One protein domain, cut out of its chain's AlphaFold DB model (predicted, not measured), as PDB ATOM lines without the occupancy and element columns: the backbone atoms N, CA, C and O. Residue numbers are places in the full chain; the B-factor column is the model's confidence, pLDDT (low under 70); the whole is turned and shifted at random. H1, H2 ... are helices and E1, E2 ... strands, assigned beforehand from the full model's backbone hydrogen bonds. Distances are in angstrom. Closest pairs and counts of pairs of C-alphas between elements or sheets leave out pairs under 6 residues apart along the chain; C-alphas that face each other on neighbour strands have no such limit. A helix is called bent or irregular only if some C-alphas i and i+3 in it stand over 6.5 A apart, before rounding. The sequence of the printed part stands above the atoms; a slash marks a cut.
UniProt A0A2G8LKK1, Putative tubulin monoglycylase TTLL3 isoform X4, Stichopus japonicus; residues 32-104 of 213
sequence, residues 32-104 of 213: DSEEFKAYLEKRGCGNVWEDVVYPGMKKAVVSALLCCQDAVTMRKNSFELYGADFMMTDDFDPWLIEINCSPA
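AT A GLANCE: This is residues 32 to 104 of the 213 residues of the protein "Putative tubulin monoglycylase TTLL3 isoform X4" of Stichopus japonicus (UniProt A0A2G8LKK1). One long helix, H2, makes most of the length of the model, and an antiparallel hairpin of two strands, E1 and E2, packs with one face on its residues 52 to 65. A shorter helix, H1, folds back beside the first residues of H2, and toward the other end residues 66 to 79, of which 66 to 71 belong to H2, stick out as an arm. The printed part has 73 residues, with two named helices and two named strands in the order H1, H2, E1, E2, and its class is mixed, helices and strands. The whole is loose, with a radius of gyration of the C-alphas of 15.0 A and spans of 47 by 22 by 17 A.

HOW THE PARTS SIT: The sheet is made of E1, residues 82 to 88, and E2, residues 94 to 101, antiparallel neighbours that form a hairpin, their directions 158 degrees apart. N 85 and O 98 are 2.9 A apart, and N 97 and O 85 are 2.8 A apart, both within hydrogen-bond range. E2 bends by 57 degrees at residue 97. Between E2 and H2, residues 48 to 71, 8 pairs of C-alphas are within 8 A, the closest being those of Val 53 and Pro 94, 5.9 A apart. Between H2 and E1 there are 2 such pairs, the closest being the C-alphas of Val 61 and Ala 84, 7.4 A apart. H1, residues 33 to 42, only just touches H2, with 3 pairs of C-alphas within 8 A, and meets residues 48 to 49 of H2 alone. The closest C-alphas are those of Lys 37 and Trp 49, 6.5 A apart. These two helices form a helical hairpin, running opposite ways at a steep tilt of 39 degrees. H1 is apart from E1 and from E2. Every O i to N i+4 pair is within hydrogen-bond range in H1, and 16 of 20 are in H2.

IN THESE COORDINATES: E1 runs 19.3 A from C-alpha 82 to C-alpha 88, and E2 runs 20.0 A from C-alpha 94 to C-alpha 101 at (-21.658, -35.875, 55.771). H2 runs 34.5 A from C-alpha 48 at (-15.878, -37.389, 27.676) to C-alpha 71 at (-8.102, -33.883, 61.084). It is irregular: C-alphas 67 and 70 are 7.6 A apart. H1 begins with C-alpha 33 at (-25.466, -41.378, 35.000) and runs 14.2 A to C-alpha 42.

THE WHOLE: The two C-alphas farthest apart are those of Gly 44 and Lys 76, at 47.5 A. Without residues 66 to 79 the body of 59 residues spans 37 by 22 by 16 A. The links from H1 to H2 and from E1 to E2 are tight, and the link from H2 to E1, 10 residues, is short; no link is long. The printed part has no cut. The mean pLDDT of the printed part is 90.9, and no printed residue is under 70.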
ATOM      1  N   ASP A  32     -30.154 -40.138  35.809       89.56
ATOM      2  CA  ASP A  32     -29.067 -41.002  36.235       89.56
ATOM      3  C   ASP A  32     -27.826 -40.840  35.338       89.56
ATOM      4  O   ASP A  32     -27.815 -40.114  34.336       89.56
ATOM      5  N   SER A  33     -26.726 -41.484  35.735       91.50
ATOM      6  CA  SER A  33     -25.466 -41.378  35.000       91.50
ATOM      7  C   SER A  33     -25.557 -41.947  33.586       91.50
ATOM      8  O   SER A  33     -24.902 -41.419  32.694       91.50
ATOM      9  N   GLU A  34     -26.351 -42.993  33.355       92.19
ATOM     10  CA  GLU A  34     -26.467 -43.634  32.040       92.19
ATOM     11  C   GLU A  34     -27.272 -42.760  31.073       92.19
ATOM     12  O   GLU A  34     -26.882 -42.573  29.919       92.19
ATOM     13  N   GLU A  35     -28.343 -42.131  31.555       92.00
ATOM     14  CA  GLU A  35     -29.103 -41.137  30.796       92.00
ATOM     15  C   GLU A  35     -28.235 -39.933  30.423       92.00
ATOM     16  O   GLU A  35     -28.264 -39.460  29.280       92.00
ATOM     17  N   PHE A  36     -27.414 -39.464  31.364       91.38
ATOM     18  CA  PHE A  36     -26.501 -38.358  31.121       91.38
ATOM     19  C   PHE A  36     -25.384 -38.725  30.125       91.38
ATOM     20  O   PHE A  36     -25.102 -37.942  29.213       91.38
ATOM     21  N   LYS A  37     -24.807 -39.931  30.212       92.44
ATOM     22  CA  LYS A  37     -23.867 -40.454  29.200       92.44
ATOM     23  C   LYS A  37     -24.509 -40.498  27.816       92.44
ATOM     24  O   LYS A  37     -23.963 -39.938  26.868       92.44
ATOM     25  N   ALA A  38     -25.708 -41.071  27.707       92.00
ATOM     26  CA  ALA A  38     -26.434 -41.149  26.442       92.00
ATOM     27  C   ALA A  38     -26.749 -39.754  25.865       92.00
ATOM     28  O   ALA A  38     -26.767 -39.561  24.645       92.00
ATOM     29  N   TYR A  39     -26.995 -38.759  26.720       90.50
ATOM     30  CA  TYR A  39     -27.150 -37.367  26.301       90.50
ATOM     31  C   TYR A  39     -25.851 -36.784  25.717       90.50
ATOM     32  O   TYR A  39     -25.894 -36.141  24.663       90.50
ATOM     33  N   LEU A  40     -24.700 -37.031  26.351       91.31
ATOM     34  CA  LEU A  40     -23.391 -36.594  25.852       91.31
ATOM     35  C   LEU A  40     -23.050 -37.243  24.503       91.31
ATOM     36  O   LEU A  40     -22.632 -36.547  23.574       91.31
ATOM     37  N   GLU A  41     -23.311 -38.542  24.354       90.38
ATOM     38  CA  GLU A  41     -23.123 -39.258  23.088       90.38
ATOM     39  C   GLU A  41     -23.979 -38.662  21.966       90.38
ATOM     40  O   GLU A  41     -23.471 -38.354  20.886       90.38
ATOM     41  N   LYS A  42     -25.269 -38.403  22.231       90.44
ATOM     42  CA  LYS A  42     -26.187 -37.770  21.264       90.44
ATOM     43  C   LYS A  42     -25.747 -36.366  20.850       90.44
ATOM     44  O   LYS A  42     -26.067 -35.933  19.745       90.44
ATOM     45  N   ARG A  43     -25.025 -35.649  21.715       88.44
ATOM     46  CA  ARG A  43     -24.440 -34.335  21.403       88.44
ATOM     47  C   ARG A  43     -23.118 -34.412  20.643       88.44
ATOM     48  O   ARG A  43     -22.597 -33.367  20.260       88.44
ATOM     49  N   GLY A  44     -22.595 -35.613  20.400       91.00
ATOM     50  CA  GLY A  44     -21.303 -35.811  19.751       91.00
ATOM     51  C   GLY A  44     -20.118 -35.516  20.671       91.00
ATOM     52  O   GLY A  44     -19.031 -35.234  20.179       91.00
ATOM     53  N   CYS A  45     -20.311 -35.578  21.994       88.12
ATOM     54  CA  CYS A  45     -19.256 -35.339  22.985       88.12
ATOM     55  C   CYS A  45     -18.371 -36.576  23.243       88.12
ATOM     56  O   CYS A  45     -17.517 -36.542  24.125       88.12
ATOM     57  N   GLY A  46     -18.549 -37.658  22.475       89.38
ATOM     58  CA  GLY A  46     -17.725 -38.867  22.551       89.38
ATOM     59  C   GLY A  46     -17.673 -39.472  23.957       89.38
ATOM     60  O   GLY A  46     -18.658 -39.438  24.692       89.38
ATOM     61  N   ASN A  47     -16.499 -39.976  24.343       92.50
ATOM     62  CA  ASN A  47     -16.267 -40.651  25.624       92.50
ATOM     63  C   ASN A  47     -15.906 -39.692  26.772       92.50
ATOM     64  O   ASN A  47     -15.290 -40.107  27.751       92.50
ATOM     65  N   VAL A  48     -16.288 -38.410  26.692       95.00
ATOM     66  CA  VAL A  48     -15.878 -37.389  27.676       95.00
ATOM     67  C   VAL A  48     -16.227 -37.758  29.121       95.00
ATOM     68  O   VAL A  48     -15.494 -37.404  30.045       95.00
ATOM     69  N   TRP A  49     -17.312 -38.510  29.329       94.94
ATOM     70  CA  TRP A  49     -17.664 -39.012  30.654       94.94
ATOM     71  C   TRP A  49     -16.566 -39.908  31.242       94.94
ATOM     72  O   TRP A  49     -16.120 -39.673  32.363       94.94
ATOM     73  N   GLU A  50     -16.118 -40.908  30.482       95.25
ATOM     74  CA  GLU A  50     -15.127 -41.895  30.928       95.25
ATOM     75  C   GLU A  50     -13.704 -41.313  30.932       95.25
ATOM     76  O   GLU A  50     -12.903 -41.643  31.805       95.25
ATOM     77  N   ASP A  51     -13.401 -40.408  29.998       94.94
ATOM     78  CA  ASP A  51     -12.051 -39.866  29.814       94.94
ATOM     79  C   ASP A  51     -11.750 -38.657  30.719       94.94
ATOM     80  O   ASP A  51     -10.599 -38.448  31.110       94.94
ATOM     81  N   VAL A  52     -12.765 -37.850  31.058       95.06
ATOM     82  CA  VAL A  52     -12.589 -36.556  31.747       95.06
ATOM     83  C   VAL A  52     -13.436 -36.464  33.012       95.06
ATOM     84  O   VAL A  52     -12.890 -36.301  34.106       95.06
ATOM     85  N   VAL A  53     -14.761 -36.595  32.889       96.25
ATOM     86  CA  VAL A  53     -15.696 -36.283  33.984       96.25
ATOM     87  C   VAL A  53     -15.504 -37.240  35.161       96.25
ATOM     88  O   VAL A  53     -15.209 -36.810  36.277       96.25
ATOM     89  N   TYR A  54     -15.621 -38.546  34.929       96.25
ATOM     90  CA  TYR A  54     -15.555 -39.543  35.993       96.25
ATOM     91  C   TYR A  54     -14.165 -39.616  36.660       96.25
ATOM     92  O   TYR A  54     -14.092 -39.562  37.897       96.25
ATOM     93  N   PRO A  55     -13.038 -39.630  35.912       96.94
ATOM     94  CA  PRO A  55     -11.706 -39.529  36.512       96.94
ATOM     95  C   PRO A  55     -11.488 -38.222  37.286       96.94
ATOM     96  O   PRO A  55     -10.872 -38.236  38.357       96.94
ATOM     97  N   GLY A  56     -12.003 -37.097  36.777       97.06
ATOM     98  CA  GLY A  56     -11.916 -35.788  37.424       97.06
ATOM     99  C   GLY A  56     -12.647 -35.751  38.766       97.06
ATOM    100  O   GLY A  56     -12.058 -35.348  39.774       97.06
ATOM    101  N   MET A  57     -13.885 -36.257  38.814       97.69
ATOM    102  CA  MET A  57     -14.666 -36.379  40.051       97.69
ATOM    103  C   MET A  57     -13.936 -37.244  41.080       97.69
ATOM    104  O   MET A  57     -13.738 -36.828  42.224       97.69
ATOM    105  N   LYS A  58     -13.452 -38.421  40.661       97.12
ATOM    106  CA  LYS A  58     -12.698 -39.348  41.517       97.12
ATOM    107  C   LYS A  58     -11.466 -38.676  42.122       97.12
ATOM    108  O   LYS A  58     -11.249 -38.730  43.333       97.12
ATOM    109  N   LYS A  59     -10.681 -37.982  41.291       97.50
ATOM    110  CA  LYS A  59      -9.491 -37.244  41.726       97.50
ATOM    111  C   LYS A  59      -9.835 -36.151  42.737       97.50
ATOM    112  O   LYS A  59      -9.104 -35.997  43.717       97.50
ATOM    113  N   ALA A  60     -10.914 -35.404  42.519       96.88
ATOM    114  CA  ALA A  60     -11.338 -34.336  43.417       96.88
ATOM    115  C   ALA A  60     -11.740 -34.875  44.800       96.88
ATOM    116  O   ALA A  60     -11.235 -34.373  45.805       96.88
ATOM    117  N   VAL A  61     -12.551 -35.941  44.857       96.31
ATOM    118  CA  VAL A  61     -12.943 -36.585  46.128       96.31
ATOM    119  C   VAL A  61     -11.717 -37.103  46.878       96.31
ATOM    120  O   VAL A  61     -11.536 -36.795  48.055       96.31
ATOM    121  N   VAL A  62     -10.835 -37.846  46.199       96.12
ATOM    122  CA  VAL A  62      -9.614 -38.388  46.817       96.12
ATOM    123  C   VAL A  62      -8.726 -37.266  47.354       96.12
ATOM    124  O   VAL A  62      -8.242 -37.352  48.480       96.12
ATOM    125  N   SER A  63      -8.544 -36.193  46.581       95.94
ATOM    126  CA  SER A  63      -7.729 -35.048  46.999       95.94
ATOM    127  C   SER A  63      -8.321 -34.351  48.224       95.94
ATOM    128  O   SER A  63      -7.589 -34.051  49.163       95.94
ATOM    129  N   ALA A  64      -9.641 -34.138  48.254       94.56
ATOM    130  CA  ALA A  64     -10.322 -33.525  49.391       94.56
ATOM    131  C   ALA A  64     -10.173 -34.365  50.671       94.56
ATOM    132  O   ALA A  64      -9.818 -33.833  51.722       94.56
ATOM    133  N   LEU A  65     -10.371 -35.684  50.575       92.06
ATOM    134  CA  LEU A  65     -10.232 -36.594  51.716       92.06
ATOM    135  C   LEU A  65      -8.786 -36.680  52.222       92.06
ATOM    136  O   LEU A  65      -8.569 -36.699  53.432       92.06
ATOM    137  N   LEU A  66      -7.798 -36.685  51.321       91.94
ATOM    138  CA  LEU A  66      -6.379 -36.664  51.690       91.94
ATOM    139  C   LEU A  66      -5.987 -35.371  52.412       91.94
ATOM    140  O   LEU A  66      -5.303 -35.428  53.428       91.94
ATOM    141  N   CYS A  67      -6.451 -34.213  51.932       91.06
ATOM    142  CA  CYS A  67      -6.173 -32.919  52.566       91.06
ATOM    143  C   CYS A  67      -6.718 -32.825  53.998       91.06
ATOM    144  O   CYS A  67      -6.143 -32.127  54.832       91.06
ATOM    145  N   CYS A  68      -7.819 -33.518  54.286       87.25
ATOM    146  CA  CYS A  68      -8.471 -33.496  55.593       87.25
ATOM    147  C   CYS A  68      -8.075 -34.674  56.492       87.25
ATOM    148  O   CYS A  68      -8.511 -34.729  57.641       87.25
ATOM    149  N   GLN A  69      -7.256 -35.610  56.007       85.81
ATOM    150  CA  GLN A  69      -6.981 -36.872  56.694       85.81
ATOM    151  C   GLN A  69      -6.415 -36.683  58.107       85.81
ATOM    152  O   GLN A  69      -6.816 -37.400  59.022       85.81
ATOM    153  N   ASP A  70      -5.534 -35.700  58.302       82.50
ATOM    154  CA  ASP A  70      -4.900 -35.424  59.598       82.50
ATOM    155  C   ASP A  70      -5.897 -34.913  60.652       82.50
ATOM    156  O   ASP A  70      -5.653 -35.026  61.855       82.50
ATOM    157  N   ALA A  71      -7.035 -34.368  60.214       81.19
ATOM    158  CA  ALA A  71      -8.102 -33.883  61.084       81.19
ATOM    159  C   ALA A  71      -9.150 -34.965  61.410       81.19
ATOM    160  O   ALA A  71      -9.951 -34.793  62.332       81.19
ATOM    161  N   VAL A  72      -9.164 -36.086  60.679       79.94
ATOM    162  CA  VAL A  72     -10.174 -37.140  60.843       79.94
ATOM    163  C   VAL A  72      -9.735 -38.136  61.915       79.94
ATOM    164  O   VAL A  72      -8.758 -38.872  61.774       79.94
ATOM    165  N   THR A  73     -10.507 -38.220  63.001       77.81
ATOM    166  CA  THR A  73     -10.282 -39.240  64.034       77.81
ATOM    167  C   THR A  73     -10.816 -40.589  63.563       77.81
ATOM    168  O   THR A  73     -12.015 -40.860  63.636       77.81
ATOM    169  N   MET A  74      -9.924 -41.473  63.120       78.00
ATOM    170  CA  MET A  74     -10.306 -42.834  62.745       78.00
ATOM    171  C   MET A  74     -10.707 -43.658  63.972       78.00
ATOM    172  O   MET A  74      -9.938 -43.814  64.924       78.00
ATOM    173  N   ARG A  75     -11.895 -44.262  63.922       84.81
ATOM    174  CA  ARG A  75     -12.354 -45.253  64.901       84.81
ATOM    175  C   ARG A  75     -12.412 -46.625  64.242       84.81
ATOM    176  O   ARG A  75     -12.931 -46.776  63.137       84.81
ATOM    177  N   LYS A  76     -11.862 -47.643  64.912       83.25
ATOM    178  CA  LYS A  76     -11.945 -49.028  64.423       83.25
ATOM    179  C   LYS A  76     -13.414 -49.421  64.269       83.25
ATOM    180  O   LYS A  76     -14.213 -49.142  65.155       83.25
ATOM    181  N   ASN A  77     -13.732 -50.122  63.181       86.44
ATOM    182  CA  ASN A  77     -15.094 -50.536  62.825       86.44
ATOM    183  C   ASN A  77     -16.079 -49.383  62.558       86.44
ATOM    184  O   ASN A  77     -17.282 -49.624  62.571       86.44
ATOM    185  N   SER A  78     -15.595 -48.170  62.291       89.69
ATOM    186  CA  SER A  78     -16.421 -47.061  61.812       89.69
ATOM    187  C   SER A  78     -16.171 -46.814  60.329       89.69
ATOM    188  O   SER A  78     -15.052 -46.969  59.844       89.69
ATOM    189  N   PHE A  79     -17.228 -46.435  59.628       91.94
ATOM    190  CA  PHE A  79     -17.206 -45.978  58.246       91.94
ATOM    191  C   PHE A  79     -18.194 -44.818  58.128       91.94
ATOM    192  O   PHE A  79     -19.067 -44.660  58.984       91.94
ATOM    193  N   GLU A  80     -18.046 -44.014  57.086       91.06
ATOM    194  CA  GLU A  80     -18.949 -42.908  56.798       91.06
ATOM    195  C   GLU A  80     -19.202 -42.857  55.294       91.06
ATOM    196  O   GLU A  80     -18.298 -43.111  54.496       91.06
ATOM    197  N   LEU A  81     -20.450 -42.573  54.930       92.06
ATOM    198  CA  LEU A  81     -20.869 -42.372  53.553       92.06
ATOM    199  C   LEU A  81     -21.034 -40.869  53.322       92.06
ATOM    200  O   LEU A  81     -21.797 -40.206  54.029       92.06
ATOM    201  N   TYR A  82     -20.316 -40.353  52.331       92.44
ATOM    202  CA  TYR A  82     -20.353 -38.947  51.943       92.44
ATOM    203  C   TYR A  82     -21.081 -38.784  50.610       92.44
ATOM    204  O   TYR A  82     -20.970 -39.640  49.734       92.44
ATOM    205  N   GLY A  83     -21.789 -37.668  50.448       92.81
ATOM    206  CA  GLY A  83     -22.230 -37.179  49.140       92.81
ATOM    207  C   GLY A  83     -21.297 -36.076  48.662       92.81
ATOM    208  O   GLY A  83     -20.881 -35.255  49.477       92.81
ATOM    209  N   ALA A  84     -20.952 -36.054  47.379       94.06
ATOM    210  CA  ALA A  84     -20.114 -35.014  46.795       94.06
ATOM    211  C   ALA A  84     -20.842 -34.364  45.620       94.06
ATOM    212  O   ALA A  84     -21.219 -35.050  44.668       94.06
ATOM    213  N   ASP A  85     -20.992 -33.046  45.689       93.38
ATOM    214  CA  ASP A  85     -21.733 -32.275  44.700       93.38
ATOM    215  C   ASP A  85     -20.758 -31.624  43.726       93.38
ATOM    216  O   ASP A  85     -19.818 -30.927  44.119       93.38
ATOM    217  N   PHE A  86     -20.996 -31.844  42.436       94.75
ATOM    218  CA  PHE A  86     -20.149 -31.351  41.361       94.75
ATOM    219  C   PHE A  86     -20.916 -30.427  40.430       94.75
ATOM    220  O   PHE A  86     -22.075 -30.666  40.095       94.75
ATOM    221  N   MET A  87     -20.226 -29.397  39.956       93.75
ATOM    222  CA  MET A  87     -20.663 -28.582  38.834       93.75
ATOM    223  C   MET A  87     -19.762 -28.862  37.642       93.75
ATOM    224  O   MET A  87     -18.541 -28.837  37.758       93.75
ATOM    225  N   MET A  88     -20.362 -29.127  36.491       91.44
ATOM    226  CA  MET A  88     -19.623 -29.343  35.255       91.44
ATOM    227  C   MET A  88     -19.503 -28.023  34.492       91.44
ATOM    228  O   MET A  88     -20.477 -27.278  34.377       91.44
ATOM    229  N   THR A  89     -18.304 -27.740  33.995       90.19
ATOM    230  CA  THR A  89     -18.017 -26.550  33.178       90.19
ATOM    231  C   THR A  89     -18.213 -26.823  31.686       90.19
ATOM    232  O   THR A  89     -18.452 -27.962  31.284       90.19
ATOM    233  N   ASP A  90     -18.111 -25.781  30.856       88.62
ATOM    234  CA  ASP A  90     -18.255 -25.893  29.396       88.62
ATOM    235  C   ASP A  90     -17.207 -26.828  28.758       88.62
ATOM    236  O   ASP A  90     -17.485 -27.449  27.734       88.62
ATOM    237  N   ASP A  91     -16.045 -26.980  29.402       88.81
ATOM    238  CA  ASP A  91     -14.969 -27.894  28.997       88.81
ATOM    239  C   ASP A  91     -15.127 -29.312  29.586       88.81
ATOM    240  O   ASP A  91     -14.232 -30.143  29.464       88.81
ATOM    241  N   PHE A  92     -16.266 -29.609  30.224       91.69
ATOM    242  CA  PHE A  92     -16.581 -30.867  30.921       91.69
ATOM    243  C   PHE A  92     -15.726 -31.171  32.157       91.69
ATOM    244  O   PHE A  92     -15.913 -32.211  32.792       91.69
ATOM    245  N   ASP A  93     -14.852 -30.254  32.570       93.19
ATOM    246  CA  ASP A  93     -14.116 -30.403  33.818       93.19
ATOM    247  C   ASP A  93     -15.086 -30.323  35.014       93.19
ATOM    248  O   ASP A  93     -15.848 -29.346  35.117       93.19
ATOM    249  N   PRO A  94     -15.074 -31.317  35.927       96.06
ATOM    250  CA  PRO A  94     -15.922 -31.331  37.110       96.06
ATOM    251  C   PRO A  94     -15.295 -30.522  38.251       96.06
ATOM    252  O   PRO A  94     -14.155 -30.746  38.660       96.06
ATOM    253  N   TRP A  95     -16.073 -29.606  38.814       95.19
ATOM    254  CA  TRP A  95     -15.684 -28.760  39.937       95.19
ATOM    255  C   TRP A  95     -16.435 -29.205  41.184       95.19
ATOM    256  O   TRP A  95     -17.662 -29.145  41.228       95.19
ATOM    257  N   LEU A  96     -15.694 -29.662  42.194       95.69
ATOM    258  CA  LEU A  96     -16.258 -30.029  43.490       95.69
ATOM    259  C   LEU A  96     -16.771 -28.769  44.200       95.69
ATOM    260  O   LEU A  96     -15.998 -27.839  44.434       95.69
ATOM    261  N   ILE A  97     -18.056 -28.753  44.544       94.62
ATOM    262  CA  ILE A  97     -18.714 -27.632  45.226       94.62
ATOM    263  C   ILE A  97     -18.742 -27.874  46.731       94.62
ATOM    264  O   ILE A  97     -18.298 -27.025  47.502       94.62
ATOM    265  N   GLU A  98     -19.223 -29.046  47.144       92.62
ATOM    266  CA  GLU A  98     -19.295 -29.431  48.549       92.62
ATOM    267  C   GLU A  98     -19.222 -30.947  48.742       92.62
ATOM    268  O   GLU A  98     -19.466 -31.732  47.824       92.62
ATOM    269  N   ILE A  99     -18.862 -31.348  49.962       92.19
ATOM    270  CA  ILE A  99     -18.951 -32.728  50.437       92.19
ATOM    271  C   ILE A  99     -19.824 -32.721  51.688       92.19
ATOM    272  O   ILE A  99     -19.510 -32.045  52.666       92.19
ATOM    273  N   ASN A 100     -20.895 -33.504  51.653       90.19
ATOM    274  CA  ASN A 100     -21.879 -33.613  52.715       90.19
ATOM    275  C   ASN A 100     -21.678 -34.909  53.509       90.19
ATOM    276  O   ASN A 100     -21.720 -36.012  52.957       90.19
ATOM    277  N   CYS A 101     -21.507 -34.772  54.825       82.19
ATOM    278  CA  CYS A 101     -21.658 -35.875  55.771       82.19
ATOM    279  C   CYS A 101     -23.158 -36.158  55.919       82.19
ATOM    280  O   CYS A 101     -23.891 -35.277  56.360       82.19
ATOM    281  N   SER A 102     -23.621 -37.371  55.609       79.75
ATOM    282  CA  SER A 102     -25.056 -37.733  55.555       79.75
ATOM    283  C   SER A 102     -25.803 -37.166  54.337       79.75
ATOM    284  O   SER A 102     -26.677 -36.306  54.484       79.75
ATOM    285  N   PRO A 103     -25.498 -37.654  53.120       83.69
ATOM    286  CA  PRO A 103     -26.311 -37.343  51.949       83.69
ATOM    287  C   PRO A 103     -27.774 -37.759  52.163       83.69
ATOM    288  O   PRO A 103     -28.073 -38.732  52.859       83.69
ATOM    289  N   ALA A 104     -28.702 -37.014  51.561       77.88
ATOM    290  CA  ALA A 104     -30.124 -37.308  51.672       77.88
ATOM    291  C   ALA A 104     -30.470 -38.606  50.921       77.88
ATOM    292  O   ALA A 104     -30.408 -38.645  49.699       77.88
TER     293      ALA A 104